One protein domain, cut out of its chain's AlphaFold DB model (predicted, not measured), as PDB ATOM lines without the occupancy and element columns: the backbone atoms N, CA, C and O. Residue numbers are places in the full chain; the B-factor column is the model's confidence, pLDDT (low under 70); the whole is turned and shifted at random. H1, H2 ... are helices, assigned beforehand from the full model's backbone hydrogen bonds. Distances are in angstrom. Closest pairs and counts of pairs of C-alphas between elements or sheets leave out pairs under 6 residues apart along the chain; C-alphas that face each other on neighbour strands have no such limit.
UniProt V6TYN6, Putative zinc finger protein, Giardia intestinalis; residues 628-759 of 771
ATOM      1  N   ASN A 628      45.567 -22.540  24.633       66.19
ATOM      2  CA  ASN A 628      45.249 -21.115  24.720       66.19
ATOM      3  C   ASN A 628      45.919 -20.321  23.586       66.19
ATOM      4  O   ASN A 628      45.285 -19.421  23.023       66.19
ATOM      5  N   ILE A 629      47.150 -20.674  23.207       71.25
ATOM      6  CA  ILE A 629      47.874 -20.080  22.075       71.25
ATOM      7  C   ILE A 629      47.111 -20.323  20.766       71.25
ATOM      8  O   ILE A 629      46.837 -19.359  20.053       71.25
ATOM      9  N   ASP A 630      46.657 -21.547  20.486       70.75
ATOM     10  CA  ASP A 630      45.907 -21.868  19.260       70.75
ATOM     11  C   ASP A 630      44.538 -21.175  19.184       70.75
ATOM     12  O   ASP A 630      44.185 -20.570  18.164       70.75
ATOM     13  N   ILE A 631      43.764 -21.179  20.276       67.88
ATOM     14  CA  ILE A 631      42.480 -20.455  20.344       67.88
ATOM     15  C   ILE A 631      42.696 -18.949  20.116       67.88
ATOM     16  O   ILE A 631      41.858 -18.279  19.489       67.88
ATOM     17  N   THR A 632      43.829 -18.415  20.580       75.12
ATOM     18  CA  THR A 632      44.232 -17.024  20.352       75.12
ATOM     19  C   THR A 632      44.647 -16.797  18.906       75.12
ATOM     20  O   THR A 632      44.104 -15.886  18.288       75.12
ATOM     21  N   ALA A 633      45.501 -17.641  18.322       73.69
ATOM     22  CA  ALA A 633      45.958 -17.549  16.935       73.69
ATOM     23  C   ALA A 633      44.789 -17.592  15.935       73.69
ATOM     24  O   ALA A 633      44.669 -16.722  15.070       73.69
ATOM     25  N   ILE A 634      43.848 -18.525  16.111       72.44
ATOM     26  CA  ILE A 634      42.624 -18.614  15.295       72.44
ATOM     27  C   ILE A 634      41.794 -17.325  15.404       72.44
ATOM     28  O   ILE A 634      41.196 -16.872  14.425       72.44
ATOM     29  N   THR A 635      41.745 -16.707  16.587       76.25
ATOM     30  CA  THR A 635      40.954 -15.488  16.814       76.25
ATOM     31  C   THR A 635      41.675 -14.226  16.324       76.25
ATOM     32  O   THR A 635      41.036 -13.343  15.755       76.25
ATOM     33  N   LEU A 636      43.003 -14.183  16.444       79.69
ATOM     34  CA  LEU A 636      43.911 -13.193  15.868       79.69
ATOM     35  C   LEU A 636      43.801 -13.173  14.338       79.69
ATOM     36  O   LEU A 636      43.586 -12.109  13.764       79.69
ATOM     37  N   LEU A 637      43.854 -14.335  13.678       79.25
ATOM     38  CA  LEU A 637      43.658 -14.447  12.229       79.25
ATOM     39  C   LEU A 637      42.268 -13.943  11.814       79.25
ATOM     40  O   LEU A 637      42.165 -13.066  10.955       79.25
ATOM     41  N   ARG A 638      41.195 -14.404  12.478       77.00
ATOM     42  CA  ARG A 638      39.825 -13.894  12.250       77.00
ATOM     43  C   ARG A 638      39.735 -12.374  12.428       77.00
ATOM     44  O   ARG A 638      39.027 -11.715  11.669       77.00
ATOM     45  N   TYR A 639      40.452 -11.810  13.398       84.88
ATOM     46  CA  TYR A 639      40.518 -10.369  13.594       84.88
ATOM     47  C   TYR A 639      41.290  -9.649  12.477       84.88
ATOM     48  O   TYR A 639      40.831  -8.608  12.004       84.88
ATOM     49  N   ILE A 640      42.426 -10.184  12.027       84.56
ATOM     50  CA  ILE A 640      43.255  -9.606  10.961       84.56
ATOM     51  C   ILE A 640      42.441  -9.441   9.662       84.56
ATOM     52  O   ILE A 640      42.468  -8.367   9.061       84.56
ATOM     53  N   PHE A 641      41.615 -10.428   9.295       79.62
ATOM     54  CA  PHE A 641      40.719 -10.343   8.128       79.62
ATOM     55  C   PHE A 641      39.474  -9.444   8.324       79.62
ATOM     56  O   PHE A 641      38.780  -9.131   7.358       79.62
ATOM     57  N   HIS A 642      39.162  -8.993   9.544       80.25
ATOM     58  CA  HIS A 642      37.921  -8.262   9.844       80.25
ATOM     59  C   HIS A 642      37.937  -6.781   9.365       80.25
ATOM     60  O   HIS A 642      38.958  -6.101   9.513       80.25
ATOM     61  N   PRO A 643      36.826  -6.183   8.880       77.75
ATOM     62  CA  PRO A 643      36.814  -4.791   8.402       77.75
ATOM     63  C   PRO A 643      36.995  -3.713   9.492       77.75
ATOM     64  O   PRO A 643      37.671  -2.713   9.243       77.75
ATOM     65  N   LYS A 644      36.468  -3.889  10.713       82.75
ATOM     66  CA  LYS A 644      36.656  -2.913  11.814       82.75
ATOM     67  C   LYS A 644      37.975  -3.129  12.557       82.75
ATOM     68  O   LYS A 644      38.333  -4.283  12.797       82.75
ATOM     69  N   MET A 645      38.646  -2.048  12.964       84.12
ATOM     70  CA  MET A 645      39.788  -2.100  13.887       84.12
ATOM     71  C   MET A 645      39.356  -1.930  15.353       84.12
ATOM     72  O   MET A 645      38.503  -1.095  15.646       84.12
ATOM     73  N   LEU A 646      39.963  -2.715  16.248       81.38
ATOM     74  CA  LEU A 646      39.872  -2.589  17.705       81.38
ATOM     75  C   LEU A 646      40.621  -1.342  18.182       81.38
ATOM     76  O   LEU A 646      41.626  -0.939  17.591       81.38
ATOM     77  N   ARG A 647      40.182  -0.772  19.308       86.94
ATOM     78  CA  ARG A 647      40.936   0.266  20.025       86.94
ATOM     79  C   ARG A 647      42.051  -0.387  20.840       86.94
ATOM     80  O   ARG A 647      41.766  -0.958  21.888       86.94
ATOM     81  N   SER A 648      43.297  -0.276  20.383       86.88
ATOM     82  CA  SER A 648      44.457  -0.899  21.028       86.88
ATOM     83  C   SER A 648      44.618  -0.476  22.496       86.88
ATOM     84  O   SER A 648      44.892   0.692  22.773       86.88
ATOM     85  N   ARG A 649      44.467  -1.414  23.443       85.50
ATOM     86  CA  ARG A 649      44.781  -1.205  24.872       85.50
ATOM     87  C   ARG A 649      45.821  -2.196  25.387       85.50
ATOM     88  O   ARG A 649      46.713  -1.789  26.121       85.50
ATOM     89  N   THR A 650      45.725  -3.468  25.000       86.06
ATOM     90  CA  THR A 650      46.732  -4.499  25.323       86.06
ATOM     91  C   THR A 650      47.873  -4.491  24.297       86.06
ATOM     92  O   THR A 650      47.763  -3.864  23.235       86.06
ATOM     93  N   LYS A 651      48.986  -5.186  24.571       86.75
ATOM     94  CA  LYS A 651      50.059  -5.380  23.578       86.75
ATOM     95  C   LYS A 651      49.573  -6.271  22.442       86.75
ATOM     96  O   LYS A 651      49.869  -5.998  21.280       86.75
ATOM     97  N   LEU A 652      48.785  -7.294  22.779       86.25
ATOM     98  CA  LEU A 652      48.162  -8.193  21.811       86.25
ATOM     99  C   LEU A 652      47.251  -7.433  20.830       86.25
ATOM    100  O   LEU A 652      47.307  -7.688  19.633       86.25
ATOM    101  N   GLU A 653      46.480  -6.441  21.291       88.00
ATOM    102  CA  GLU A 653      45.648  -5.611  20.408       88.00
ATOM    103  C   GLU A 653      46.446  -4.674  19.492       88.00
ATOM    104  O   GLU A 653      46.028  -4.454  18.355       88.00
ATOM    105  N   HIS A 654      47.578  -4.127  19.954       91.56
ATOM    106  CA  HIS A 654      48.485  -3.357  19.094       91.56
ATOM    107  C   HIS A 654      49.046  -4.252  17.986       91.56
ATOM    108  O   HIS A 654      48.797  -4.005  16.809       91.56
ATOM    109  N   PHE A 655      49.671  -5.364  18.370       93.06
ATOM    110  CA  PHE A 655      50.234  -6.349  17.452       93.06
ATOM    111  C   PHE A 655      49.201  -6.884  16.435       93.06
ATOM    112  O   PHE A 655      49.481  -6.997  15.238       93.06
ATOM    113  N   ALA A 656      47.976  -7.161  16.888       89.56
ATOM    114  CA  ALA A 656      46.877  -7.590  16.031       89.56
ATOM    115  C   ALA A 656      46.450  -6.495  15.032       89.56
ATOM    116  O   ALA A 656      46.084  -6.804  13.895       89.56
ATOM    117  N   ASN A 657      46.504  -5.218  15.429       93.50
ATOM    118  CA  ASN A 657      46.290  -4.073  14.541       93.50
ATOM    119  C   ASN A 657      47.434  -3.880  13.533       93.50
ATOM    120  O   ASN A 657      47.158  -3.569  12.374       93.50
ATOM    121  N   ASP A 658      48.681  -4.131  13.926       94.50
ATOM    122  CA  ASP A 658      49.847  -4.010  13.045       94.50
ATOM    123  C   ASP A 658      49.828  -5.087  11.948       94.50
ATOM    124  O   ASP A 658      49.881  -4.766  10.758       94.50
ATOM    125  N   CYS A 659      49.607  -6.357  12.315       93.19
ATOM    126  CA  CYS A 659      49.410  -7.459  11.360       93.19
ATOM    127  C   CYS A 659      48.279  -7.164  10.358       93.19
ATOM    128  O   CYS A 659      48.366  -7.451   9.164       93.19
ATOM    129  N   LYS A 660      47.212  -6.531  10.837       93.75
ATOM    130  CA  LYS A 660      46.060  -6.121  10.034       93.75
ATOM    131  C   LYS A 660      46.350  -4.944   9.102       93.75
ATOM    132  O   LYS A 660      45.824  -4.910   7.988       93.75
ATOM    133  N   GLY A 661      47.192  -4.003   9.525       94.19
ATOM    134  CA  GLY A 661      47.734  -2.953   8.663       94.19
ATOM    135  C   GLY A 661      48.591  -3.533   7.537       94.19
ATOM    136  O   GLY A 661      48.407  -3.169   6.377       94.19
ATOM    137  N   LEU A 662      49.454  -4.502   7.860       94.88
ATOM    138  CA  LEU A 662      50.305  -5.204   6.895       94.88
ATOM    139  C   LEU A 662      49.489  -6.005   5.870       94.88
ATOM    140  O   LEU A 662      49.725  -5.865   4.671       94.88
ATOM    141  N   LEU A 663      48.471  -6.761   6.307       92.38
ATOM    142  CA  LEU A 663      47.580  -7.478   5.385       92.38
ATOM    143  C   LEU A 663      46.868  -6.520   4.416       92.38
ATOM    144  O   LEU A 663      46.784  -6.792   3.220       92.38
ATOM    145  N   ARG A 664      46.377  -5.377   4.913       92.88
ATOM    146  CA  ARG A 664      45.744  -4.352   4.065       92.88
ATOM    147  C   ARG A 664      46.734  -3.749   3.078       92.88
ATOM    148  O   ARG A 664      46.396  -3.637   1.907       92.88
ATOM    149  N   LYS A 665      47.959  -3.434   3.514       92.94
ATOM    150  CA  LYS A 665      49.026  -2.937   2.632       92.94
ATOM    151  C   LYS A 665      49.356  -3.934   1.509       92.94
ATOM    152  O   LYS A 665      49.636  -3.513   0.392       92.94
ATOM    153  N   ALA A 666      49.298  -5.236   1.786       90.94
ATOM    154  CA  ALA A 666      49.524  -6.275   0.783       90.94
ATOM    155  C   ALA A 666      48.363  -6.442  -0.218       90.94
ATOM    156  O   ALA A 666      48.614  -6.672  -1.399       90.94
ATOM    157  N   ILE A 667      47.109  -6.352   0.245       88.12
ATOM    158  CA  ILE A 667      45.915  -6.720  -0.541       88.12
ATOM    159  C   ILE A 667      45.226  -5.522  -1.221       88.12
ATOM    160  O   ILE A 667      44.513  -5.721  -2.204       88.12
ATOM    161  N   ASP A 668      45.414  -4.284  -0.748       88.25
ATOM    162  CA  ASP A 668      44.709  -3.126  -1.314       88.25
ATOM    163  C   ASP A 668      45.107  -2.858  -2.778       88.25
ATOM    164  O   ASP A 668      46.233  -2.469  -3.112       88.25
ATOM    165  N   GLN A 669      44.133  -3.061  -3.665       75.19
ATOM    166  CA  GLN A 669      44.250  -2.848  -5.104       75.19
ATOM    167  C   GLN A 669      44.293  -1.357  -5.470       75.19
ATOM    168  O   GLN A 669      44.816  -1.010  -6.524       75.19
ATOM    169  N   ASN A 670      43.782  -0.478  -4.599       78.06
ATOM    170  CA  ASN A 670      43.743   0.975  -4.800       78.06
ATOM    171  C   ASN A 670      45.036   1.665  -4.345       78.06
ATOM    172  O   ASN A 670      45.283   2.823  -4.686       78.06
ATOM    173  N   ALA A 671      45.861   0.973  -3.556       78.44
ATOM    174  CA  ALA A 671      47.163   1.471  -3.154       78.44
ATOM    175  C   ALA A 671      48.146   1.359  -4.331       78.44
ATOM    176  O   ALA A 671      48.419   0.259  -4.815       78.44
ATOM    177  N   ASN A 672      48.715   2.496  -4.749       89.69
ATOM    178  CA  ASN A 672      49.784   2.595  -5.756       89.69
ATOM    179  C   ASN A 672      51.134   2.092  -5.199       89.69
ATOM    180  O   ASN A 672      52.123   2.821  -5.187       89.69
ATOM    181  N   LEU A 673      51.144   0.866  -4.683       91.50
ATOM    182  CA  LEU A 673      52.314   0.166  -4.170       91.50
ATOM    183  C   LEU A 673      52.880  -0.743  -5.254       91.50
ATOM    184  O   LEU A 673      52.131  -1.365  -6.011       91.50
ATOM    185  N   SER A 674      54.202  -0.850  -5.292       93.75
ATOM    186  CA  SER A 674      54.880  -1.865  -6.093       93.75
ATOM    187  C   SER A 674      54.591  -3.276  -5.564       93.75
ATOM    188  O   SER A 674      54.317  -3.476  -4.375       93.75
ATOM    189  N   ASP A 675      54.701  -4.284  -6.430       88.56
ATOM    190  CA  ASP A 675      54.537  -5.678  -6.007       88.56
ATOM    191  C   ASP A 675      55.641  -6.111  -5.020       88.56
ATOM    192  O   ASP A 675      55.387  -6.933  -4.142       88.56
ATOM    193  N   GLU A 676      56.822  -5.480  -5.070       91.88
ATOM    194  CA  GLU A 676      57.879  -5.629  -4.059       91.88
ATOM    195  C   GLU A 676      57.433  -5.128  -2.673       91.88
ATOM    196  O   GLU A 676      57.658  -5.802  -1.670       91.88
ATOM    197  N   GLU A 677      56.744  -3.985  -2.587       92.25
ATOM    198  CA  GLU A 677      56.218  -3.464  -1.318       92.25
ATOM    199  C   GLU A 677      55.047  -4.282  -0.767       92.25
ATOM    200  O   GLU A 677      54.906  -4.395   0.456       92.25
ATOM    201  N   ARG A 678      54.213  -4.853  -1.647       89.31
ATOM    202  CA  ARG A 678      53.147  -5.792  -1.266       89.31
ATOM    203  C   ARG A 678      53.738  -7.096  -0.731       89.31
ATOM    204  O   ARG A 678      53.338  -7.555   0.338       89.31
ATOM    205  N   LEU A 679      54.736  -7.647  -1.421       88.50
ATOM    206  CA  LEU A 679      55.467  -8.842  -0.999       88.50
ATOM    207  C   LEU A 679      56.212  -8.612   0.327       88.50
ATOM    208  O   LEU A 679      56.147  -9.450   1.224       88.50
ATOM    209  N   LEU A 680      56.849  -7.451   0.502       93.25
ATOM    210  CA  LEU A 680      57.492  -7.061   1.759       93.25
ATOM    211  C   LEU A 680      56.484  -6.957   2.914       93.25
ATOM    212  O   LEU A 680      56.783  -7.406   4.020       93.25
ATOM    213  N   ALA A 681      55.279  -6.429   2.669       91.12
ATOM    214  CA  ALA A 681      54.215  -6.386   3.672       91.12
ATOM    215  C   ALA A 681      53.729  -7.795   4.073       91.12
ATOM    216  O   ALA A 681      53.489  -8.041   5.255       91.12
ATOM    217  N   LEU A 682      53.655  -8.742   3.126       89.25
ATOM    218  CA  LEU A 682      53.366 -10.154   3.422       89.25
ATOM    219  C   LEU A 682      54.484 -10.815   4.241       89.25
ATOM    220  O   LEU A 682      54.190 -11.488   5.227       89.25
ATOM    221  N   TYR A 683      55.756 -10.590   3.899       89.81
ATOM    222  CA  TYR A 683      56.877 -11.100   4.699       89.81
ATOM    223  C   TYR A 683      56.886 -10.524   6.120       89.81
ATOM    224  O   TYR A 683      57.123 -11.264   7.073       89.81
ATOM    225  N   GLN A 684      56.580  -9.235   6.284       92.31
ATOM    226  CA  GLN A 684      56.447  -8.601   7.600       92.31
ATOM    227  C   GLN A 684      55.270  -9.179   8.402       92.31
ATOM    228  O   GLN A 684      55.413  -9.416   9.600       92.31
ATOM    229  N   LEU A 685      54.137  -9.479   7.754       90.75
ATOM    230  CA  LEU A 685      52.997 -10.149   8.388       90.75
ATOM    231  C   LEU A 685      53.358 -11.565   8.858       90.75
ATOM    232  O   LEU A 685      53.084 -11.917  10.002       90.75
ATOM    233  N   LEU A 686      54.001 -12.370   8.007       85.56
ATOM    234  CA  LEU A 686      54.427 -13.730   8.356       85.56
ATOM    235  C   LEU A 686      55.488 -13.732   9.467       85.56
ATOM    236  O   LEU A 686      55.424 -14.561  10.373       85.56
ATOM    237  N   ALA A 687      56.426 -12.779   9.447       86.19
ATOM    238  CA  ALA A 687      57.396 -12.589  10.523       86.19
ATOM    239  C   ALA A 687      56.712 -12.201  11.846       86.19
ATOM    240  O   ALA A 687      57.040 -12.772  12.885       86.19
ATOM    241  N   GLY A 688      55.724 -11.300  11.806       83.56
ATOM    242  CA  GLY A 688      54.912 -10.930  12.965       83.56
ATOM    243  C   GLY A 688      54.137 -12.119  13.536       83.56
ATOM    244  O   GLY A 688      54.251 -12.411  14.723       83.56
ATOM    245  N   LEU A 689      53.412 -12.866  12.697       82.12
ATOM    246  CA  LEU A 689      52.685 -14.072  13.117       82.12
ATOM    247  C   LEU A 689      53.622 -15.143  13.694       82.12
ATOM    248  O   LEU A 689      53.285 -15.764  14.697       82.12
ATOM    249  N   ARG A 690      54.827 -15.320  13.138       76.69
ATOM    250  CA  ARG A 690      55.848 -16.196  13.732       76.69
ATOM    251  C   ARG A 690      56.342 -15.678  15.086       76.69
ATOM    252  O   ARG A 690      56.602 -16.486  15.971       76.69
ATOM    253  N   GLN A 691      56.465 -14.363  15.259       79.75
ATOM    254  CA  GLN A 691      56.831 -13.765  16.543       79.75
ATOM    255  C   GLN A 691      55.720 -13.932  17.592       79.75
ATOM    256  O   GLN A 691      56.031 -14.110  18.763       79.75
ATOM    257  N   PHE A 692      54.441 -13.943  17.196       80.81
ATOM    258  CA  PHE A 692      53.333 -14.227  18.117       80.81
ATOM    259  C   PHE A 692      53.490 -15.593  18.802       80.81
ATOM    260  O   PHE A 692      53.425 -15.662  20.023       80.81
ATOM    261  N   TYR A 693      53.801 -16.644  18.037       71.31
ATOM    262  CA  TYR A 693      54.091 -17.989  18.559       71.31
ATOM    263  C   TYR A 693      55.416 -18.099  19.347       71.31
ATOM    264  O   TYR A 693      55.728 -19.166  19.864       71.31
ATOM    265  N   ALA A 694      56.212 -17.027  19.427       73.81
ATOM    266  CA  ALA A 694      57.481 -16.970  20.157       73.81
ATOM    267  C   ALA A 694      57.473 -15.937  21.307       73.81
ATOM    268  O   ALA A 694      58.523 -15.654  21.881       73.81
ATOM    269  N   ASN A 695      56.310 -15.354  21.615       78.25
ATOM    270  CA  ASN A 695      56.117 -14.336  22.646       78.25
ATOM    271  C   ASN A 695      55.148 -14.860  23.721       78.25
ATOM    272  O   ASN A 695      53.985 -15.128  23.420       78.25
ATOM    273  N   ASP A 696      55.573 -14.877  24.985       76.12
ATOM    274  CA  ASP A 696      54.690 -15.188  26.116       76.12
ATOM    275  C   ASP A 696      53.704 -14.029  26.373       76.12
ATOM    276  O   ASP A 696      54.005 -13.061  27.084       76.12
ATOM    277  N   TYR A 697      52.510 -14.093  25.777       77.38
ATOM    278  CA  TYR A 697      51.419 -13.163  26.091       77.38
ATOM    279  C   TYR A 697      50.714 -13.593  27.387       77.38
ATOM    280  O   TYR A 697      50.280 -14.741  27.481       77.38
ATOM    281  N   PRO A 698      50.526 -12.694  28.375       81.69
ATOM    282  CA  PRO A 698      49.789 -13.025  29.590       81.69
ATOM    283  C   PRO A 698      48.370 -13.514  29.280       81.69
ATOM    284  O   PRO A 698      47.666 -12.901  28.472       81.69
ATOM    285  N   LEU A 699      47.924 -14.565  29.976       73.56
ATOM    286  CA  LEU A 699      46.590 -15.147  29.789       73.56
ATOM    287  C   LEU A 699      45.464 -14.107  29.956       73.56
ATOM    288  O   LEU A 699      44.458 -14.175  29.256       73.56
ATOM    289  N   ASP A 700      45.655 -13.093  30.803       78.00
ATOM    290  CA  ASP A 700      44.706 -11.985  30.958       78.00
ATOM    291  C   ASP A 700      44.638 -11.071  29.714       78.00
ATOM    292  O   ASP A 700      43.542 -10.681  29.310       78.00
ATOM    293  N   GLU A 701      45.769 -10.771  29.050       80.31
ATOM    294  CA  GLU A 701      45.770 -10.022  27.775       80.31
ATOM    295  C   GLU A 701      45.084 -10.833  26.660       80.31
ATOM    296  O   GLU A 701      44.376 -10.262  25.824       80.31
ATOM    297  N   ILE A 702      45.259 -12.161  26.674       78.62
ATOM    298  CA  ILE A 702      44.584 -13.108  25.779       78.62
ATOM    299  C   ILE A 702      43.068 -13.098  26.016       78.62
ATOM    300  O   ILE A 702      42.299 -12.852  25.086       78.62
ATOM    301  N   LEU A 703      42.615 -13.337  27.249       76.38
ATOM    302  CA  LEU A 703      41.191 -13.446  27.580       76.38
ATOM    303  C   LEU A 703      40.442 -12.124  27.353       76.38
ATOM    304  O   LEU A 703      39.310 -12.141  26.861       76.38
ATOM    305  N   ASP A 704      41.075 -10.984  27.636       80.00
ATOM    306  CA  ASP A 704      40.526  -9.653  27.355       80.00
ATOM    307  C   ASP A 704      40.403  -9.397  25.838       80.00
ATOM    308  O   ASP A 704      39.330  -9.011  25.363       80.00
ATOM    309  N   PHE A 705      41.433  -9.720  25.041       80.31
ATOM    310  CA  PHE A 705      41.369  -9.654  23.572       80.31
ATOM    311  C   PHE A 705      40.257 -10.548  22.995       80.31
ATOM    312  O   PHE A 705      39.427 -10.083  22.207       80.31
ATOM    313  N   LEU A 706      40.191 -11.816  23.424       75.25
ATOM    314  CA  LEU A 706      39.167 -12.780  23.003       75.25
ATOM    315  C   LEU A 706      37.744 -12.311  23.345       75.25
ATOM    316  O   LEU A 706      36.809 -12.574  22.581       75.25
ATOM    317  N   THR A 707      37.580 -11.620  24.477       76.62
ATOM    318  CA  THR A 707      36.295 -11.085  24.946       76.62
ATOM    319  C   THR A 707      35.906  -9.821  24.178       76.62
ATOM    320  O   THR A 707      34.795  -9.742  23.647       76.62
ATOM    321  N   ARG A 708      36.813  -8.842  24.046       73.50
ATOM    322  CA  ARG A 708      36.523  -7.560  23.381       73.50
ATOM    323  C   ARG A 708      36.352  -7.689  21.868       73.50
ATOM    324  O   ARG A 708      35.439  -7.066  21.325       73.50
ATOM    325  N   PHE A 709      37.109  -8.564  21.196       71.88
ATOM    326  CA  PHE A 709      36.878  -8.859  19.776       71.88
ATOM    327  C   PHE A 709      35.474  -9.421  19.511       71.88
ATOM    328  O   PHE A 709      34.869  -9.093  18.488       71.88
ATOM    329  N   GLN A 710      34.929 -10.221  20.430       63.44
ATOM    330  CA  GLN A 710      33.557 -10.707  20.311       63.44
ATOM    331  C   GLN A 710      32.547  -9.595  20.613       63.44
ATOM    332  O   GLN A 710      31.689  -9.341  19.773       63.44
ATOM    333  N   LEU A 711      32.681  -8.879  21.736       59.97
ATOM    334  CA  LEU A 711      31.735  -7.825  22.137       59.97
ATOM    335  C   LEU A 711      31.545  -6.727  21.075       59.97
ATOM    336  O   LEU A 711      30.410  -6.353  20.789       59.97
ATOM    337  N   GLU A 712      32.616  -6.221  20.452       61.22
ATOM    338  CA  GLU A 712      32.499  -5.131  19.462       61.22
ATOM    339  C   GLU A 712      31.919  -5.580  18.097       61.22
ATOM    340  O   GLU A 712      31.582  -4.740  17.252       61.22
ATOM    341  N   ASN A 713      31.771  -6.896  17.870       59.31
ATOM    342  CA  ASN A 713      31.378  -7.481  16.579       59.31
ATOM    343  C   ASN A 713      30.215  -8.503  16.664       59.31
ATOM    344  O   ASN A 713      29.826  -9.079  15.647       59.31
ATOM    345  N   SER A 714      29.612  -8.721  17.839       47.25
ATOM    346  CA  SER A 714      28.631  -9.790  18.105       47.25
ATOM    347  C   SER A 714      27.192  -9.516  17.624       47.25
ATOM    348  O   SER A 714      26.242  -9.760  18.368       47.25
ATOM    349  N   LEU A 715      27.015  -9.037  16.387       48.12
ATOM    350  CA  LEU A 715      25.695  -8.944  15.732       48.12
ATOM    351  C   LEU A 715      25.378 -10.116  14.785       48.12
ATOM    352  O   LEU A 715      24.217 -10.306  14.455       48.12
ATOM    353  N   ILE A 716      26.380 -10.896  14.355       48.34
ATOM    354  CA  ILE A 716      26.213 -11.932  13.308       48.34
ATOM    355  C   ILE A 716      26.576 -13.355  13.798       48.34
ATOM    356  O   ILE A 716      26.164 -14.336  13.193       48.34
ATOM    357  N   MET A 717      27.336 -13.498  14.893       46.69
ATOM    358  CA  MET A 717      28.038 -14.753  15.234       46.69
ATOM    359  C   MET A 717      27.843 -15.208  16.696       46.69
ATOM    360  O   MET A 717      28.824 -15.495  17.383       46.69
ATOM    361  N   ARG A 718      26.604 -15.262  17.206       47.25
ATOM    362  CA  ARG A 718      26.349 -15.759  18.578       47.25
ATOM    363  C   ARG A 718      26.484 -17.282  18.707       47.25
ATOM    364  O   ARG A 718      27.121 -17.752  19.645       47.25
ATOM    365  N   ASP A 719      25.944 -18.039  17.755       45.88
ATOM    366  CA  ASP A 719      25.375 -19.355  18.096       45.88
ATOM    367  C   ASP A 719      26.275 -20.579  17.839       45.88
ATOM    368  O   ASP A 719      25.867 -21.698  18.133       45.88
ATOM    369  N   GLN A 720      27.492 -20.406  17.300       46.09
ATOM    370  CA  GLN A 720      28.367 -21.548  16.945       46.09
ATOM    371  C   GLN A 720      29.795 -21.514  17.524       46.09
ATOM    372  O   GLN A 720      30.389 -22.571  17.699       46.09
ATOM    373  N   PHE A 721      30.368 -20.342  17.846       50.06
ATOM    374  CA  PHE A 721      31.762 -20.237  18.342       50.06
ATOM    375  C   PHE A 721      31.987 -19.129  19.395       50.06
ATOM    376  O   PHE A 721      33.128 -18.682  19.593       50.06
ATOM    377  N   GLY A 722      30.910 -18.664  20.038       58.31
ATOM    378  CA  GLY A 722      30.943 -17.596  21.040       58.31
ATOM    379  C   GLY A 722      31.631 -17.987  22.358       58.31
ATOM    380  O   GLY A 722      31.937 -19.160  22.586       58.31
ATOM    381  N   VAL A 723      31.842 -17.005  23.246       53.91
ATOM    382  CA  VAL A 723      32.467 -17.189  24.577       53.91
ATOM    383  C   VAL A 723      31.863 -18.371  25.338       53.91
ATOM    384  O   VAL A 723      32.612 -19.155  25.907       53.91
ATOM    385  N   GLU A 724      30.540 -18.537  25.312       55.50
ATOM    386  CA  GLU A 724      29.847 -19.590  26.064       55.50
ATOM    387  C   GLU A 724      30.153 -21.001  25.536       55.50
ATOM    388  O   GLU A 724      30.441 -21.905  26.316       55.50
ATOM    389  N   ALA A 725      30.207 -21.178  24.211       57.38
ATOM    390  CA  ALA A 725      30.613 -22.445  23.598       57.38
ATOM    391  C   ALA A 725      32.081 -22.774  23.922       57.38
ATOM    392  O   ALA A 725      32.406 -23.907  24.272       57.38
ATOM    393  N   ARG A 726      32.971 -21.770  23.884       61.94
ATOM    394  CA  ARG A 726      34.385 -21.936  24.265       61.94
ATOM    395  C   ARG A 726      34.546 -22.246  25.756       61.94
ATOM    396  O   ARG A 726      35.336 -23.117  26.103       61.94
ATOM    397  N   ARG A 727      33.781 -21.581  26.631       66.25
ATOM    398  CA  ARG A 727      33.732 -21.858  28.076       66.25
ATOM    399  C   ARG A 727      33.287 -23.295  28.327       66.25
ATOM    400  O   ARG A 727      33.997 -24.017  29.014       66.25
ATOM    401  N   SER A 728      32.192 -23.725  27.702       65.62
ATOM    402  CA  SER A 728      31.667 -25.089  27.816       65.62
ATOM    403  C   SER A 728      32.681 -26.150  27.360       65.62
ATOM    404  O   SER A 728      32.881 -27.142  28.059       65.62
ATOM    405  N   ILE A 729      33.409 -25.910  26.260       61.62
ATOM    406  CA  ILE A 729      34.512 -26.781  25.813       61.62
ATOM    407  C   ILE A 729      35.643 -26.833  26.854       61.62
ATOM    408  O   ILE A 729      36.095 -27.920  27.209       61.62
ATOM    409  N   MET A 730      36.078 -25.686  27.391       64.06
ATOM    410  CA  MET A 730      37.145 -25.630  28.402       64.06
ATOM    411  C   MET A 730      36.729 -26.248  29.748       64.06
ATOM    412  O   MET A 730      37.554 -26.852  30.431       64.06
ATOM    413  N   GLU A 731      35.461 -26.133  30.140       70.56
ATOM    414  CA  GLU A 731      34.899 -26.778  31.333       70.56
ATOM    415  C   GLU A 731      34.756 -28.294  31.140       70.56
ATOM    416  O   GLU A 731      35.135 -29.061  32.028       70.56
ATOM    417  N   GLY A 732      34.322 -28.739  29.956       65.38
ATOM    418  CA  GLY A 732      34.327 -30.147  29.562       65.38
ATOM    419  C   GLY A 732      35.734 -30.753  29.582       65.38
ATOM    420  O   GLY A 732      35.939 -31.811  30.176       65.38
ATOM    421  N   TYR A 733      36.727 -30.049  29.028       57.81
ATOM    422  CA  TYR A 733      38.133 -30.459  29.071       57.81
ATOM    423  C   TYR A 733      38.659 -30.556  30.513       57.81
ATOM    424  O   TYR A 733      39.218 -31.583  30.898       57.81
ATOM    425  N   LYS A 734      38.405 -29.539  31.354       68.50
ATOM    426  CA  LYS A 734      38.754 -29.560  32.789       68.50
ATOM    427  C   LYS A 734      38.113 -30.742  33.525       68.50
ATOM    428  O   LYS A 734      38.792 -31.396  34.318       68.50
ATOM    429  N   LYS A 735      36.845 -31.059  33.236       76.62
ATOM    430  CA  LYS A 735      36.140 -32.223  33.800       76.62
ATOM    431  C   LYS A 735      36.822 -33.533  33.398       76.62
ATOM    432  O   LYS A 735      37.259 -34.266  34.283       76.62
ATOM    433  N   VAL A 736      37.010 -33.776  32.101       63.78
ATOM    434  CA  VAL A 736      37.669 -34.988  31.574       63.78
ATOM    435  C   VAL A 736      39.106 -35.125  32.099       63.78
ATOM    436  O   VAL A 736      39.552 -36.228  32.417       63.78
ATOM    437  N   ARG A 737      39.837 -34.017  32.274       60.12
ATOM    438  CA  ARG A 737      41.173 -34.020  32.891       60.12
ATOM    439  C   ARG A 737      41.132 -34.401  34.374       60.12
ATOM    440  O   ARG A 737      42.000 -35.146  34.829       60.12
ATOM    441  N   SER A 738      40.132 -33.938  35.127       73.75
ATOM    442  CA  SER A 738      39.942 -34.338  36.530       73.75
ATOM    443  C   SER A 738      39.608 -35.829  36.665       73.75
ATOM    444  O   SER A 738      40.201 -36.516  37.498       73.75
ATOM    445  N   GLU A 739      38.761 -36.359  35.778       77.94
ATOM    446  CA  GLU A 739      38.404 -37.780  35.713       77.94
ATOM    447  C   GLU A 739      39.632 -38.636  35.352       77.94
ATOM    448  O   GLU A 739      39.928 -39.611  36.041       77.94
ATOM    449  N   ASN A 740      40.435 -38.214  34.367       63.81
ATOM    450  CA  ASN A 740      41.698 -38.874  34.018       63.81
ATOM    451  C   ASN A 740      42.735 -38.857  35.156       63.81
ATOM    452  O   ASN A 740      43.434 -39.852  35.343       63.81
ATOM    453  N   ARG A 741      42.830 -37.780  35.953       73.38
ATOM    454  CA  ARG A 741      43.704 -37.751  37.144       73.38
ATOM    455  C   ARG A 741      43.267 -38.781  38.195       73.38
ATOM    456  O   ARG A 741      44.116 -39.496  38.722       73.38
ATOM    457  N   VAL A 742      41.961 -38.916  38.448       83.75
ATOM    458  CA  VAL A 742      41.412 -39.943  39.359       83.75
ATOM    459  C   VAL A 742      41.664 -41.355  38.821       83.75
ATOM    460  O   VAL A 742      42.104 -42.227  39.573       83.75
ATOM    461  N   LEU A 743      41.451 -41.587  37.521       79.88
ATOM    462  CA  LEU A 743      41.720 -42.877  36.877       79.88
ATOM    463  C   LEU A 743      43.209 -43.249  36.933       79.88
ATOM    464  O   LEU A 743      43.530 -44.389  37.262       79.88
ATOM    465  N   LYS A 744      44.118 -42.297  36.687       80.44
ATOM    466  CA  LYS A 744      45.570 -42.513  36.769       80.44
ATOM    467  C   LYS A 744      46.013 -42.885  38.188       80.44
ATOM    468  O   LYS A 744      46.652 -43.919  38.356       80.44
ATOM    469  N   ALA A 745      45.599 -42.125  39.204       85.81
ATOM    470  CA  ALA A 745      45.912 -42.438  40.602       85.81
ATOM    471  C   ALA A 745      45.327 -43.798  41.043       85.81
ATOM    472  O   ALA A 745      45.960 -44.555  41.779       85.81
ATOM    473  N   THR A 746      44.135 -44.150  40.545       87.81
ATOM    474  CA  THR A 746      43.527 -45.470  40.779       87.81
ATOM    475  C   THR A 746      44.344 -46.587  40.120       87.81
ATOM    476  O   THR A 746      44.591 -47.618  40.746       87.81
ATOM    477  N   LEU A 747      44.802 -46.385  38.881       83.94
ATOM    478  CA  LEU A 747      45.639 -47.339  38.150       83.94
ATOM    479  C   LEU A 747      46.995 -47.551  38.839       83.94
ATOM    480  O   LEU A 747      47.429 -48.692  38.973       83.94
ATOM    481  N   GLU A 748      47.635 -46.483  39.315       89.12
ATOM    482  CA  GLU A 748      48.892 -46.539  40.073       89.12
ATOM    483  C   GLU A 748      48.716 -47.339  41.377       89.12
ATOM    484  O   GLU A 748      49.472 -48.280  41.627       89.12
ATOM    485  N   GLN A 749      47.644 -47.092  42.140       90.44
ATOM    486  CA  GLN A 749      47.325 -47.872  43.343       90.44
ATOM    487  C   GLN A 749      47.008 -49.354  43.035       90.44
ATOM    488  O   GLN A 749      47.317 -50.248  43.827       90.44
ATOM    489  N   VAL A 750      46.396 -49.657  41.884       89.69
ATOM    490  CA  VAL A 750      46.178 -51.044  41.432       89.69
ATOM    491  C   VAL A 750      47.500 -51.711  41.032       89.69
ATOM    492  O   VAL A 750      47.710 -52.879  41.356       89.69
ATOM    493  N   GLN A 751      48.420 -50.988  40.388       89.56
ATOM    494  CA  GLN A 751      49.756 -51.496  40.055       89.56
ATOM    495  C   GLN A 751      50.599 -51.772  41.310       89.56
ATOM    496  O   GLN A 751      51.256 -52.813  41.374       89.56
ATOM    497  N   GLU A 752      50.517 -50.917  42.331       93.56
ATOM    498  CA  GLU A 752      51.122 -51.141  43.649       93.56
ATOM    499  C   GLU A 752      50.561 -52.409  44.317       93.56
ATOM    500  O   GLU A 752      51.307 -53.335  44.637       93.56
ATOM    501  N   LYS A 753      49.232 -52.536  44.427       92.25
ATOM    502  CA  LYS A 753      48.584 -53.751  44.958       92.25
ATOM    503  C   LYS A 753      49.002 -55.014  44.189       92.25
ATOM    504  O   LYS A 753      49.214 -56.068  44.792       92.25
ATOM    505  N   LYS A 754      49.185 -54.909  42.868       92.19
ATOM    506  CA  LYS A 754      49.641 -55.997  41.985       92.19
ATOM    507  C   LYS A 754      51.123 -56.345  42.182       92.19
ATOM    508  O   LYS A 754      51.479 -57.516  42.036       92.19
ATOM    509  N   SER A 755      51.984 -55.387  42.538       91.44
ATOM    510  CA  SER A 755      53.395 -55.646  42.870       91.44
ATOM    511  C   SER A 755      53.540 -56.301  44.251       91.44
ATOM    512  O   SER A 755      54.275 -57.284  44.388       91.44
ATOM    513  N   ILE A 756      52.753 -55.856  45.239       91.75
ATOM    514  CA  ILE A 756      52.648 -56.481  46.566       91.75
ATOM    515  C   ILE A 756      52.163 -57.930  46.424       91.75
ATOM    516  O   ILE A 756      52.821 -58.850  46.908       91.75
ATOM    517  N   TYR A 757      51.071 -58.167  45.688       88.94
ATOM    518  CA  TYR A 757      50.524 -59.514  45.490       88.94
ATOM    519  C   TYR A 757      51.509 -60.459  44.781       88.94
ATOM    520  O   TYR A 757      51.649 -61.619  45.170       88.94
ATOM    521  N   ARG A 758      52.261 -59.964  43.785       91.12
ATOM    522  CA  ARG A 758      53.347 -60.726  43.139       91.12
ATOM    523  C   ARG A 758      54.475 -61.077  44.114       91.12
ATOM    524  O   ARG A 758      54.940 -62.213  44.091       91.12
ATOM    525  N   SER A 759      54.874 -60.151  44.986       88.12
ATOM    526  CA  SER A 759      55.882 -60.401  46.029       88.12
ATOM    527  C   SER A 759      55.414 -61.449  47.050       88.12
ATOM    528  O   SER A 759      56.167 -62.360  47.385       88.12
TER     529      SER A 759
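This is residues 628 to 759 of the 771 residues of the protein "Putative zinc finger protein" of Giardia intestinalis (UniProt V6TYN6). Four shorter helices, H1 to H4, make a small body, and residues 731 to 759 of the long helix H5 stick out as an arm. H2 and H3 form a hairpin, with H1 and H4 packed on H2. The 132 printed residues, all helix by class, hold five named helices, H1 to H5 in order; the whole is extended, radius of gyration of the C-alphas 22.2 A, spanning 81 by 34 by 24 A.

H1, residues 628 to 640, touches H2, residues 651 to 667, with residues 636 to 640 alone; the closest C-alphas, of Ile 640 and Lys 660, are 4.6 A apart. H2 and H3, residues 675 to 692, form a hairpin at a shallow tilt of 24 degrees; the closest C-alphas, of Ala 666 and Arg 678, are 4.2 A apart. H4, residues 699 to 711, touches H1, closest C-alphas Thr 632 and Ile 702, 6.7 A. H5, residues 723 to 759, is apart from H1. O i to N i+4 pairs are within hydrogen-bond range throughout H1, H2, H3 and H5, and in 8 of 9 in H4.

H1 begins at C-alpha 628 (45.249, -21.115, 24.720); H5, 53.6 A long, ends at C-alpha 759 (55.882, -60.401, 46.029).

The printed part has no cut; the H4 to H5 link is long. Residues 710 to 730 are among those under pLDDT 70.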